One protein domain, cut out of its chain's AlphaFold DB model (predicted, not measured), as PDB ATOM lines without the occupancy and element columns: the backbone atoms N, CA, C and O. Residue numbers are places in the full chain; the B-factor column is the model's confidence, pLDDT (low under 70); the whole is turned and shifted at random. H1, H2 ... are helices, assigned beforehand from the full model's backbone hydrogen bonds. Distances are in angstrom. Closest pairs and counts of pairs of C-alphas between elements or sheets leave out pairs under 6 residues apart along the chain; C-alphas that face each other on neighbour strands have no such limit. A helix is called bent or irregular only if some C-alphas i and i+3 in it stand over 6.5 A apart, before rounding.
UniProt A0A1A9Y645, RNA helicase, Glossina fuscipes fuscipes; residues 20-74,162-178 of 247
ATOM      1  N   ARG A  20     -49.049 -20.249 -25.525       87.69
ATOM      2  CA  ARG A  20     -49.696 -19.002 -25.965       87.69
ATOM      3  C   ARG A  20     -48.683 -17.910 -26.318       87.69
ATOM      4  O   ARG A  20     -48.882 -17.201 -27.297       87.69
ATOM      5  N   LEU A  21     -47.597 -17.807 -25.545       89.06
ATOM      6  CA  LEU A  21     -46.537 -16.827 -25.764       89.06
ATOM      7  C   LEU A  21     -45.705 -17.210 -26.990       89.06
ATOM      8  O   LEU A  21     -45.452 -16.347 -27.824       89.06
ATOM      9  N   LYS A  22     -45.384 -18.502 -27.154       88.88
ATOM     10  CA  LYS A  22     -44.733 -19.022 -28.369       88.88
ATOM     11  C   LYS A  22     -45.513 -18.667 -29.628       88.88
ATOM     12  O   LYS A  22     -44.952 -18.073 -30.543       88.88
ATOM     13  N   ARG A  23     -46.813 -18.976 -29.649       88.12
ATOM     14  CA  ARG A  23     -47.677 -18.669 -30.795       88.12
ATOM     15  C   ARG A  23     -47.688 -17.177 -31.102       88.12
ATOM     16  O   ARG A  23     -47.378 -16.812 -32.224       88.12
ATOM     17  N   ALA A  24     -47.941 -16.326 -30.106       87.25
ATOM     18  CA  ALA A  24     -47.979 -14.876 -30.306       87.25
ATOM     19  C   ALA A  24     -46.657 -14.293 -30.835       87.25
ATOM     20  O   ALA A  24     -46.676 -13.332 -31.601       87.25
ATOM     21  N   TYR A  25     -45.521 -14.868 -30.435       87.75
ATOM     22  CA  TYR A  25     -44.205 -14.444 -30.906       87.75
ATOM     23  C   TYR A  25     -43.933 -14.880 -32.355       87.75
ATOM     24  O   TYR A  25     -43.395 -14.096 -33.129       87.75
ATOM     25  N   VAL A  26     -44.320 -16.105 -32.737       85.25
ATOM     26  CA  VAL A  26     -44.036 -16.677 -34.069       85.25
ATOM     27  C   VAL A  26     -45.012 -16.193 -35.145       85.25
ATOM     28  O   VAL A  26     -44.610 -16.006 -36.287       85.25
ATOM     29  N   THR A  27     -46.291 -15.986 -34.819       84.81
ATOM     30  CA  THR A  27     -47.324 -15.659 -35.823       84.81
ATOM     31  C   THR A  27     -47.362 -14.186 -36.228       84.81
ATOM     32  O   THR A  27     -48.202 -13.797 -37.035       84.81
ATOM     33  N   ALA A  28     -46.524 -13.337 -35.637       82.25
ATOM     34  CA  ALA A  28     -46.538 -11.909 -35.913       82.25
ATOM     35  C   ALA A  28     -45.796 -11.571 -37.216       82.25
ATOM     36  O   ALA A  28     -44.672 -12.008 -37.441       82.25
ATOM     37  N   SER A  29     -46.415 -10.736 -38.048       82.25
ATOM     38  CA  SER A  29     -45.870 -10.248 -39.324       82.25
ATOM     39  C   SER A  29     -44.670  -9.318 -39.149       82.25
ATOM     40  O   SER A  29     -43.774  -9.291 -39.990       82.25
ATOM     41  N   CYS A  30     -44.643  -8.531 -38.069       89.62
ATOM     42  CA  CYS A  30     -43.531  -7.647 -37.750       89.62
ATOM     43  C   CYS A  30     -43.298  -7.526 -36.237       89.62
ATOM     44  O   CYS A  30     -44.175  -7.804 -35.414       89.62
ATOM     45  N   LYS A  31     -42.103  -7.053 -35.852       87.81
ATOM     46  CA  LYS A  31     -41.696  -6.906 -34.442       87.81
ATOM     47  C   LYS A  31     -42.622  -5.985 -33.641       87.81
ATOM     48  O   LYS A  31     -42.821  -6.210 -32.451       87.81
ATOM     49  N   LYS A  32     -43.179  -4.945 -34.272       91.25
ATOM     50  CA  LYS A  32     -44.090  -4.007 -33.605       91.25
ATOM     51  C   LYS A  32     -45.394  -4.705 -33.206       91.25
ATOM     52  O   LYS A  32     -45.749  -4.671 -32.031       91.25
ATOM     53  N   ASP A  33     -46.021  -5.400 -34.152       90.00
ATOM     54  CA  ASP A  33     -47.274  -6.130 -33.929       90.00
ATOM     55  C   ASP A  33     -47.075  -7.271 -32.924       90.00
ATOM     56  O   ASP A  33     -47.903  -7.476 -32.038       90.00
ATOM     57  N   MET A  34     -45.930  -7.964 -32.994       90.88
ATOM     58  CA  MET A  34     -45.525  -8.973 -32.009       90.88
ATOM     59  C   MET A  34     -45.525  -8.403 -30.587       90.88
ATOM     60  O   MET A  34     -46.182  -8.939 -29.694       90.88
ATOM     61  N   LEU A  35     -44.821  -7.287 -30.377       90.62
ATOM     62  CA  LEU A  35     -44.726  -6.650 -29.066       90.62
ATOM     63  C   LEU A  35     -46.087  -6.152 -28.575       90.62
ATOM     64  O   LEU A  35     -46.381  -6.263 -27.388       90.62
ATOM     65  N   GLU A  36     -46.915  -5.605 -29.460       91.12
ATOM     66  CA  GLU A  36     -48.248  -5.116 -29.109       91.12
ATOM     67  C   GLU A  36     -49.184  -6.261 -28.700       91.12
ATOM     68  O   GLU A  36     -49.784  -6.207 -27.622       91.12
ATOM     69  N   ASN A  37     -49.205  -7.354 -29.466       91.19
ATOM     70  CA  ASN A  37     -49.959  -8.568 -29.149       91.19
ATOM     71  C   ASN A  37     -49.530  -9.177 -27.809       91.19
ATOM     72  O   ASN A  37     -50.373  -9.500 -26.968       91.19
ATOM     73  N   ILE A  38     -48.221  -9.287 -27.568       92.62
ATOM     74  CA  ILE A  38     -47.684  -9.822 -26.312       92.62
ATOM     75  C   ILE A  38     -48.058  -8.915 -25.137       92.62
ATOM     76  O   ILE A  38     -48.516  -9.410 -24.110       92.62
ATOM     77  N   LYS A  39     -47.931  -7.593 -25.279       92.00
ATOM     78  CA  LYS A  39     -48.323  -6.649 -24.222       92.00
ATOM     79  C   LYS A  39     -49.831  -6.651 -23.952       92.00
ATOM     80  O   LYS A  39     -50.234  -6.352 -22.832       92.00
ATOM     81  N   ASN A  40     -50.663  -6.951 -24.948       91.19
ATOM     82  CA  ASN A  40     -52.107  -7.106 -24.759       91.19
ATOM     83  C   ASN A  40     -52.440  -8.421 -24.034       91.19
ATOM     84  O   ASN A  40     -53.323  -8.444 -23.183       91.19
ATOM     85  N   MET A  41     -51.697  -9.496 -24.312       90.69
ATOM     86  CA  MET A  41     -51.854 -10.792 -23.640       90.69
ATOM     87  C   MET A  41     -51.289 -10.812 -22.209       90.69
ATOM     88  O   MET A  41     -51.798 -11.545 -21.359       90.69
ATOM     89  N   PHE A  42     -50.254 -10.014 -21.933       90.75
ATOM     90  CA  PHE A  42     -49.614  -9.884 -20.622       90.75
ATOM     91  C   PHE A  42     -49.609  -8.417 -20.157       90.75
ATOM     92  O   PHE A  42     -48.594  -7.726 -20.296       90.75
ATOM     93  N   PRO A  43     -50.719  -7.931 -19.566       90.50
ATOM     94  CA  PRO A  43     -50.835  -6.552 -19.078       90.50
ATOM     95  C   PRO A  43     -49.760  -6.166 -18.055       90.50
ATOM     96  O   PRO A  43     -49.289  -5.028 -18.052       90.50
ATOM     97  N   SER A  44     -49.270  -7.149 -17.289       92.50
ATOM     98  CA  SER A  44     -48.166  -7.008 -16.334       92.50
ATOM     99  C   SER A  44     -46.875  -6.457 -16.948       92.50
ATOM    100  O   SER A  44     -46.007  -6.028 -16.198       92.50
ATOM    101  N   LEU A  45     -46.724  -6.458 -18.282       93.25
ATOM    102  CA  LEU A  45     -45.606  -5.841 -19.008       93.25
ATOM    103  C   LEU A  45     -45.759  -4.321 -19.207       93.25
ATOM    104  O   LEU A  45     -44.756  -3.641 -19.428       93.25
ATOM    105  N   LYS A  46     -46.988  -3.787 -19.163       92.56
ATOM    106  CA  LYS A  46     -47.284  -2.348 -19.313       92.56
ATOM    107  C   LYS A  46     -47.340  -1.617 -17.970       92.56
ATOM    108  O   LYS A  46     -47.029  -0.436 -17.918       92.56
ATOM    109  N   GLU A  47     -47.732  -2.318 -16.913       93.12
ATOM    110  CA  GLU A  47     -47.920  -1.761 -15.566       93.12
ATOM    111  C   GLU A  47     -46.597  -1.328 -14.908       93.12
ATOM    112  O   GLU A  47     -45.515  -1.719 -15.344       93.12
ATOM    113  N   GLU A  48     -46.654  -0.548 -13.831       92.44
ATOM    114  CA  GLU A  48     -45.499  -0.408 -12.939       92.44
ATOM    115  C   GLU A  48     -45.268  -1.708 -12.158       92.44
ATOM    116  O   GLU A  48     -46.167  -2.540 -12.014       92.44
ATOM    117  N   VAL A  49     -44.035  -1.941 -11.710       92.12
ATOM    118  CA  VAL A  49     -43.702  -3.182 -11.006       92.12
ATOM    119  C   VAL A  49     -44.120  -3.070  -9.544       92.12
ATOM    120  O   VAL A  49     -43.647  -2.188  -8.831       92.12
ATOM    121  N   HIS A  50     -44.931  -4.020  -9.090       91.44
ATOM    122  CA  HIS A  50     -45.359  -4.184  -7.704       91.44
ATOM    123  C   HIS A  50     -45.264  -5.655  -7.299       91.44
ATOM    124  O   HIS A  50     -45.186  -6.541  -8.152       91.44
ATOM    125  N   ILE A  51     -45.328  -5.960  -6.002       90.31
ATOM    126  CA  ILE A  51     -45.226  -7.345  -5.517       90.31
ATOM    127  C   ILE A  51     -46.260  -8.293  -6.147       90.31
ATOM    128  O   ILE A  51     -45.939  -9.443  -6.446       90.31
ATOM    129  N   SER A  52     -47.468  -7.795  -6.431       92.25
ATOM    130  CA  SER A  52     -48.566  -8.559  -7.037       92.25
ATOM    131  C   SER A  52     -48.304  -8.964  -8.491       92.25
ATOM    132  O   SER A  52     -48.769 -10.021  -8.918       92.25
ATOM    133  N   ASN A  53     -47.546  -8.166  -9.253       94.25
ATOM    134  CA  ASN A  53     -47.224  -8.452 -10.653       94.25
ATOM    135  C   ASN A  53     -45.752  -8.832 -10.886       94.25
ATOM    136  O   ASN A  53     -45.421  -9.285 -11.982       94.25
ATOM    137  N   TYR A  54     -44.890  -8.740  -9.865       94.38
ATOM    138  CA  TYR A  54     -43.449  -8.999  -9.927       94.38
ATOM    139  C   TYR A  54     -43.119 -10.335 -10.598       94.38
ATOM    140  O   TYR A  54     -42.413 -10.373 -11.607       94.38
ATOM    141  N   VAL A  55     -43.663 -11.438 -10.072       93.69
ATOM    142  CA  VAL A  55     -43.356 -12.784 -10.579       93.69
ATOM    143  C   VAL A  55     -43.802 -12.917 -12.032       93.69
ATOM    144  O   VAL A  55     -43.003 -13.297 -12.883       93.69
ATOM    145  N   ASN A  56     -45.050 -12.553 -12.328       93.31
ATOM    146  CA  ASN A  56     -45.615 -12.656 -13.673       93.31
ATOM    147  C   ASN A  56     -44.816 -11.806 -14.676       93.31
ATOM    148  O   ASN A  56     -44.396 -12.307 -15.723       93.31
ATOM    149  N   ARG A  57     -44.530 -10.548 -14.333       95.19
ATOM    150  CA  ARG A  57     -43.790  -9.627 -15.195       95.19
ATOM    151  C   ARG A  57     -42.390 -10.147 -15.490       95.19
ATOM    152  O   ARG A  57     -42.030 -10.262 -16.660       95.19
ATOM    153  N   PHE A  58     -41.594 -10.464 -14.467       95.31
ATOM    154  CA  PHE A  58     -40.209 -10.887 -14.681       95.31
ATOM    155  C   PHE A  58     -40.110 -12.278 -15.308       95.31
ATOM    156  O   PHE A  58     -39.250 -12.482 -16.158       95.31
ATOM    157  N   GLN A  59     -40.998 -13.223 -14.977       94.12
ATOM    158  CA  GLN A  59     -41.049 -14.503 -15.691       94.12
ATOM    159  C   GLN A  59     -41.391 -14.309 -17.172       94.12
ATOM    160  O   GLN A  59     -40.753 -14.922 -18.019       94.12
ATOM    161  N   THR A  60     -42.333 -13.423 -17.502       93.75
ATOM    162  CA  THR A  60     -42.670 -13.137 -18.904       93.75
ATOM    163  C   THR A  60     -41.480 -12.537 -19.657       93.75
ATOM    164  O   THR A  60     -41.185 -12.979 -20.763       93.75
ATOM    165  N   HIS A  61     -40.737 -11.603 -19.051       94.69
ATOM    166  CA  HIS A  61     -39.502 -11.077 -19.651       94.69
ATOM    167  C   HIS A  61     -38.439 -12.165 -19.854       94.69
ATOM    168  O   HIS A  61     -37.790 -12.184 -20.895       94.69
ATOM    169  N   LEU A  62     -38.273 -13.082 -18.894       94.44
ATOM    170  CA  LEU A  62     -37.334 -14.197 -19.031       94.44
ATOM    171  C   LEU A  62     -37.706 -15.125 -20.188       94.44
ATOM    172  O   LEU A  62     -36.824 -15.481 -20.960       94.44
ATOM    173  N   TYR A  63     -38.990 -15.463 -20.342       93.31
ATOM    174  CA  TYR A  63     -39.444 -16.273 -21.472       93.31
ATOM    175  C   TYR A  63     -39.186 -15.576 -22.814       93.31
ATOM    176  O   TYR A  63     -38.738 -16.219 -23.757       93.31
ATOM    177  N   LEU A  64     -39.425 -14.262 -22.902       92.44
ATOM    178  CA  LEU A  64     -39.137 -13.485 -24.112       92.44
ATOM    179  C   LEU A  64     -37.642 -13.489 -24.453       92.44
ATOM    180  O   LEU A  64     -37.281 -13.716 -25.603       92.44
ATOM    181  N   GLU A  65     -36.780 -13.277 -23.458       91.50
ATOM    182  CA  GLU A  65     -35.326 -13.317 -23.638       91.50
ATOM    183  C   GLU A  65     -34.840 -14.720 -24.027       91.50
ATOM    184  O   GLU A  65     -33.941 -14.855 -24.851       91.50
ATOM    185  N   GLU A  66     -35.428 -15.770 -23.452       90.25
ATOM    186  CA  GLU A  66     -35.116 -17.160 -23.791       90.25
ATOM    187  C   GLU A  66     -35.468 -17.476 -25.250       90.25
ATOM    188  O   GLU A  66     -34.674 -18.090 -25.962       90.25
ATOM    189  N   MET A  67     -36.631 -17.017 -25.717       88.44
ATOM    190  CA  MET A  67     -37.068 -17.190 -27.103       88.44
ATOM    191  C   MET A  67     -36.206 -16.397 -28.086       88.44
ATOM    192  O   MET A  67     -35.784 -16.944 -29.102       88.44
ATOM    193  N   GLU A  68     -35.905 -15.135 -27.778       87.50
ATOM    194  CA  GLU A  68     -35.030 -14.298 -28.603       87.50
ATOM    195  C   GLU A  68     -33.618 -14.903 -28.683       87.50
ATOM    196  O   GLU A  68     -33.032 -14.989 -29.761       87.50
ATOM    197  N   CYS A  69     -33.084 -15.392 -27.558       86.50
ATOM    198  CA  CYS A  69     -31.804 -16.095 -27.521       86.50
ATOM    199  C   CYS A  69     -31.838 -17.373 -28.368       86.50
ATOM    200  O   CYS A  69     -30.895 -17.633 -29.113       86.50
ATOM    201  N   PHE A  70     -32.935 -18.136 -28.318       85.44
ATOM    202  CA  PHE A  70     -33.119 -19.312 -29.167       85.44
ATOM    203  C   PHE A  70     -33.079 -18.956 -30.648       85.44
ATOM    204  O   PHE A  70     -32.265 -19.515 -31.375       85.44
ATOM    205  N   VAL A  71     -33.889 -17.991 -31.089       84.06
ATOM    206  CA  VAL A  71     -33.922 -17.565 -32.497       84.06
ATOM    207  C   VAL A  71     -32.549 -17.081 -32.953       84.06
ATOM    208  O   VAL A  71     -32.042 -17.563 -33.965       84.06
ATOM    209  N   ASN A  72     -31.908 -16.204 -32.177       83.88
ATOM    210  CA  ASN A  72     -30.588 -15.666 -32.502       83.88
ATOM    211  C   ASN A  72     -29.518 -16.757 -32.589       83.88
ATOM    212  O   ASN A  72     -28.621 -16.673 -33.426       83.88
ATOM    213  N   LEU A  73     -29.599 -17.786 -31.743       84.38
ATOM    214  CA  LEU A  73     -28.633 -18.875 -31.754       84.38
ATOM    215  C   LEU A  73     -28.852 -19.837 -32.929       84.38
ATOM    216  O   LEU A  73     -27.877 -20.287 -33.531       84.38
ATOM    217  N   ARG A  74     -30.107 -20.111 -33.304       84.81
ATOM    218  CA  ARG A  74     -30.430 -20.949 -34.473       84.81
ATOM    219  C   ARG A  74     -30.002 -20.313 -35.799       84.81
ATOM    220  O   ARG A  74     -29.769 -21.037 -36.757       84.81
ATOM    221  N   TYR A 162     -31.924 -20.067 -17.430       89.31
ATOM    222  CA  TYR A 162     -33.256 -19.463 -17.383       89.31
ATOM    223  C   TYR A 162     -34.120 -20.120 -16.308       89.31
ATOM    224  O   TYR A 162     -34.677 -19.419 -15.468       89.31
ATOM    225  N   ARG A 163     -34.123 -21.456 -16.214       90.38
ATOM    226  CA  ARG A 163     -34.845 -22.186 -15.153       90.38
ATOM    227  C   ARG A 163     -34.440 -21.735 -13.746       90.38
ATOM    228  O   ARG A 163     -35.296 -21.541 -12.886       90.38
ATOM    229  N   LYS A 164     -33.144 -21.490 -13.510       91.06
ATOM    230  CA  LYS A 164     -32.661 -20.909 -12.245       91.06
ATOM    231  C   LYS A 164     -33.186 -19.496 -11.999       91.06
ATOM    232  O   LYS A 164     -33.501 -19.175 -10.859       91.06
ATOM    233  N   GLN A 165     -33.277 -18.663 -13.033       93.44
ATOM    234  CA  GLN A 165     -33.814 -17.307 -12.914       93.44
ATOM    235  C   GLN A 165     -35.326 -17.320 -12.648       93.44
ATOM    236  O   GLN A 165     -35.780 -16.629 -11.741       93.44
ATOM    237  N   HIS A 166     -36.095 -18.174 -13.333       94.31
ATOM    238  CA  HIS A 166     -37.519 -18.379 -13.041       94.31
ATOM    239  C   HIS A 166     -37.740 -18.836 -11.598       94.31
ATOM    240  O   HIS A 166     -38.572 -18.267 -10.888       94.31
ATOM    241  N   TYR A 167     -36.956 -19.818 -11.147       93.19
ATOM    242  CA  TYR A 167     -36.987 -20.287  -9.765       93.19
ATOM    243  C   TYR A 167     -36.643 -19.172  -8.772       93.19
ATOM    244  O   TYR A 167     -37.350 -18.990  -7.782       93.19
ATOM    245  N   ALA A 168     -35.584 -18.403  -9.045       93.44
ATOM    246  CA  ALA A 168     -35.162 -17.294  -8.199       93.44
ATOM    247  C   ALA A 168     -36.240 -16.211  -8.094       93.44
ATOM    248  O   ALA A 168     -36.499 -15.751  -6.990       93.44
ATOM    249  N   ASN A 169     -36.920 -15.863  -9.191       92.88
ATOM    250  CA  ASN A 169     -38.018 -14.892  -9.176       92.88
ATOM    251  C   ASN A 169     -39.168 -15.350  -8.270       92.88
ATOM    252  O   ASN A 169     -39.641 -14.579  -7.437       92.88
ATOM    253  N   SER A 170     -39.588 -16.614  -8.386       92.00
ATOM    254  CA  SER A 170     -40.641 -17.169  -7.526       92.00
ATOM    255  C   SER A 170     -40.219 -17.179  -6.055       92.00
ATOM    256  O   SER A 170     -40.979 -16.762  -5.184       92.00
ATOM    257  N   ARG A 171     -38.983 -17.606  -5.766       92.62
ATOM    258  CA  ARG A 171     -38.452 -17.640  -4.396       92.62
ATOM    259  C   ARG A 171     -38.246 -16.252  -3.804       92.62
ATOM    260  O   ARG A 171     -38.461 -16.085  -2.609       92.62
ATOM    261  N   ALA A 172     -37.846 -15.274  -4.609       91.81
ATOM    262  CA  ALA A 172     -37.674 -13.896  -4.172       91.81
ATOM    263  C   ALA A 172     -38.999 -13.330  -3.653       91.81
ATOM    264  O   ALA A 172     -39.049 -12.859  -2.520       91.81
ATOM    265  N   ALA A 173     -40.077 -13.466  -4.431       90.56
ATOM    266  CA  ALA A 173     -41.405 -13.022  -4.017       90.56
ATOM    267  C   ALA A 173     -41.909 -13.750  -2.758       90.56
ATOM    268  O   ALA A 173     -42.488 -13.123  -1.878       90.56
ATOM    269  N   GLU A 174     -41.652 -15.059  -2.649       90.38
ATOM    270  CA  GLU A 174     -42.091 -15.873  -1.509       90.38
ATOM    271  C   GLU A 174     -41.312 -15.577  -0.215       90.38
ATOM    272  O   GLU A 174     -41.882 -15.615   0.872       90.38
ATOM    273  N   LYS A 175     -39.994 -15.350  -0.307       90.81
ATOM    274  CA  LYS A 175     -39.096 -15.367   0.862       90.81
ATOM    275  C   LYS A 175     -38.555 -14.005   1.279       90.81
ATOM    276  O   LYS A 175     -38.225 -13.849   2.450       90.81
ATOM    277  N   LEU A 176     -38.410 -13.053   0.358       87.50
ATOM    278  CA  LEU A 176     -37.828 -11.742   0.677       87.50
ATOM    279  C   LEU A 176     -38.882 -10.748   1.175       87.50
ATOM    280  O   LEU A 176     -38.567  -9.877   1.980       87.50
ATOM    281  N   GLY A 177     -40.136 -10.917   0.745       80.25
ATOM    282  CA  GLY A 177     -41.243 -10.045   1.118       80.25
ATOM    283  C   GLY A 177     -41.238  -8.697   0.387       80.25
ATOM    284  O   GLY A 177     -40.253  -8.291  -0.232       80.25
ATOM    285  N   ASP A 178     -42.372  -8.004   0.465       86.75
ATOM    286  CA  ASP A 178     -42.627  -6.759  -0.268       86.75
ATOM    287  C   ASP A 178     -41.660  -5.634   0.125       86.75
ATOM    288  O   ASP A 178     -41.011  -5.049  -0.729       86.75
TER     289      ASP A 178
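AT A GLANCE: This is residues 20 to 74 and 162 to 178 of the 247 residues of the protein "RNA helicase" of Glossina fuscipes fuscipes (UniProt A0A1A9Y645). One long helix, H3, runs between two parts: H4 is side by side with its first portion, and on the opposite side stands the small helical hairpin of H1 and H2, near H3 only through H1 and loosely set there. The far end of H3, residues 69 to 74, sticks out. The 72 printed residues have four named helices in the order H1, H2, H3, H4 and no named strand; the class is all helix. The whole is only just compact, close to loose, with a radius of gyration of the C-alphas of 13.4 A, and is elongated, spanning 41 by 26 by 16 A.

HOW THE PARTS SIT: Start at H1, residues 20 to 26, which touches H2, residues 31 to 41, in a hairpin; their closest C-alphas, of Tyr 25 and Met 34, are 5.7 A apart. They run opposite ways at a shallow tilt of 8 degrees. Go on to H3, residues 51 to 74: H1 is close to it but not clearly touching, the closest C-alphas, of Lys 22 and Met 67, being 8.0 A apart. H1 and H3 run the same way at a tilt of 36 degrees, only just steep. H2 and H3 are apart. Then find H4, residues 162 to 175, which touches H3; their closest C-alphas, of Gln 59 and His 166, are 5.9 A apart. H3 and H4 run opposite ways at a shallow tilt of 6 degrees. H4 is apart from H1 and H2. In H1, H2 and H4 every O i to N i+4 pair is within hydrogen-bond range; in H3, 18 of 20 are.

IN THESE COORDINATES: Find C-alpha 20 at (-49.696, -19.002, -25.965), where H1 begins; it runs 10.2 A, and H2 runs 15.3 A. Find C-alpha 51 at (-45.226, -7.345, -5.517); from there H3 runs 35.2 A to C-alpha 74. H3 is irregular, with C-alphas 52 and 55 7.6 A apart, and its line is a rough one. H4 runs 19.6 A and ends at C-alpha 175, at (-39.096, -15.367, 0.862).

THE WHOLE: The two C-alphas farthest apart, of Ser 29 and Lys 175, are 41.1 A from each other. The link from H1 to H2 is tight and that from H2 to H3 is short. Look for the cut after Arg 74: residues 75 to 161 are not printed, and C-alphas 74 and 162 are 17.4 A apart across it. The mean pLDDT of the printed part is 90.3, and no printed residue is under 70.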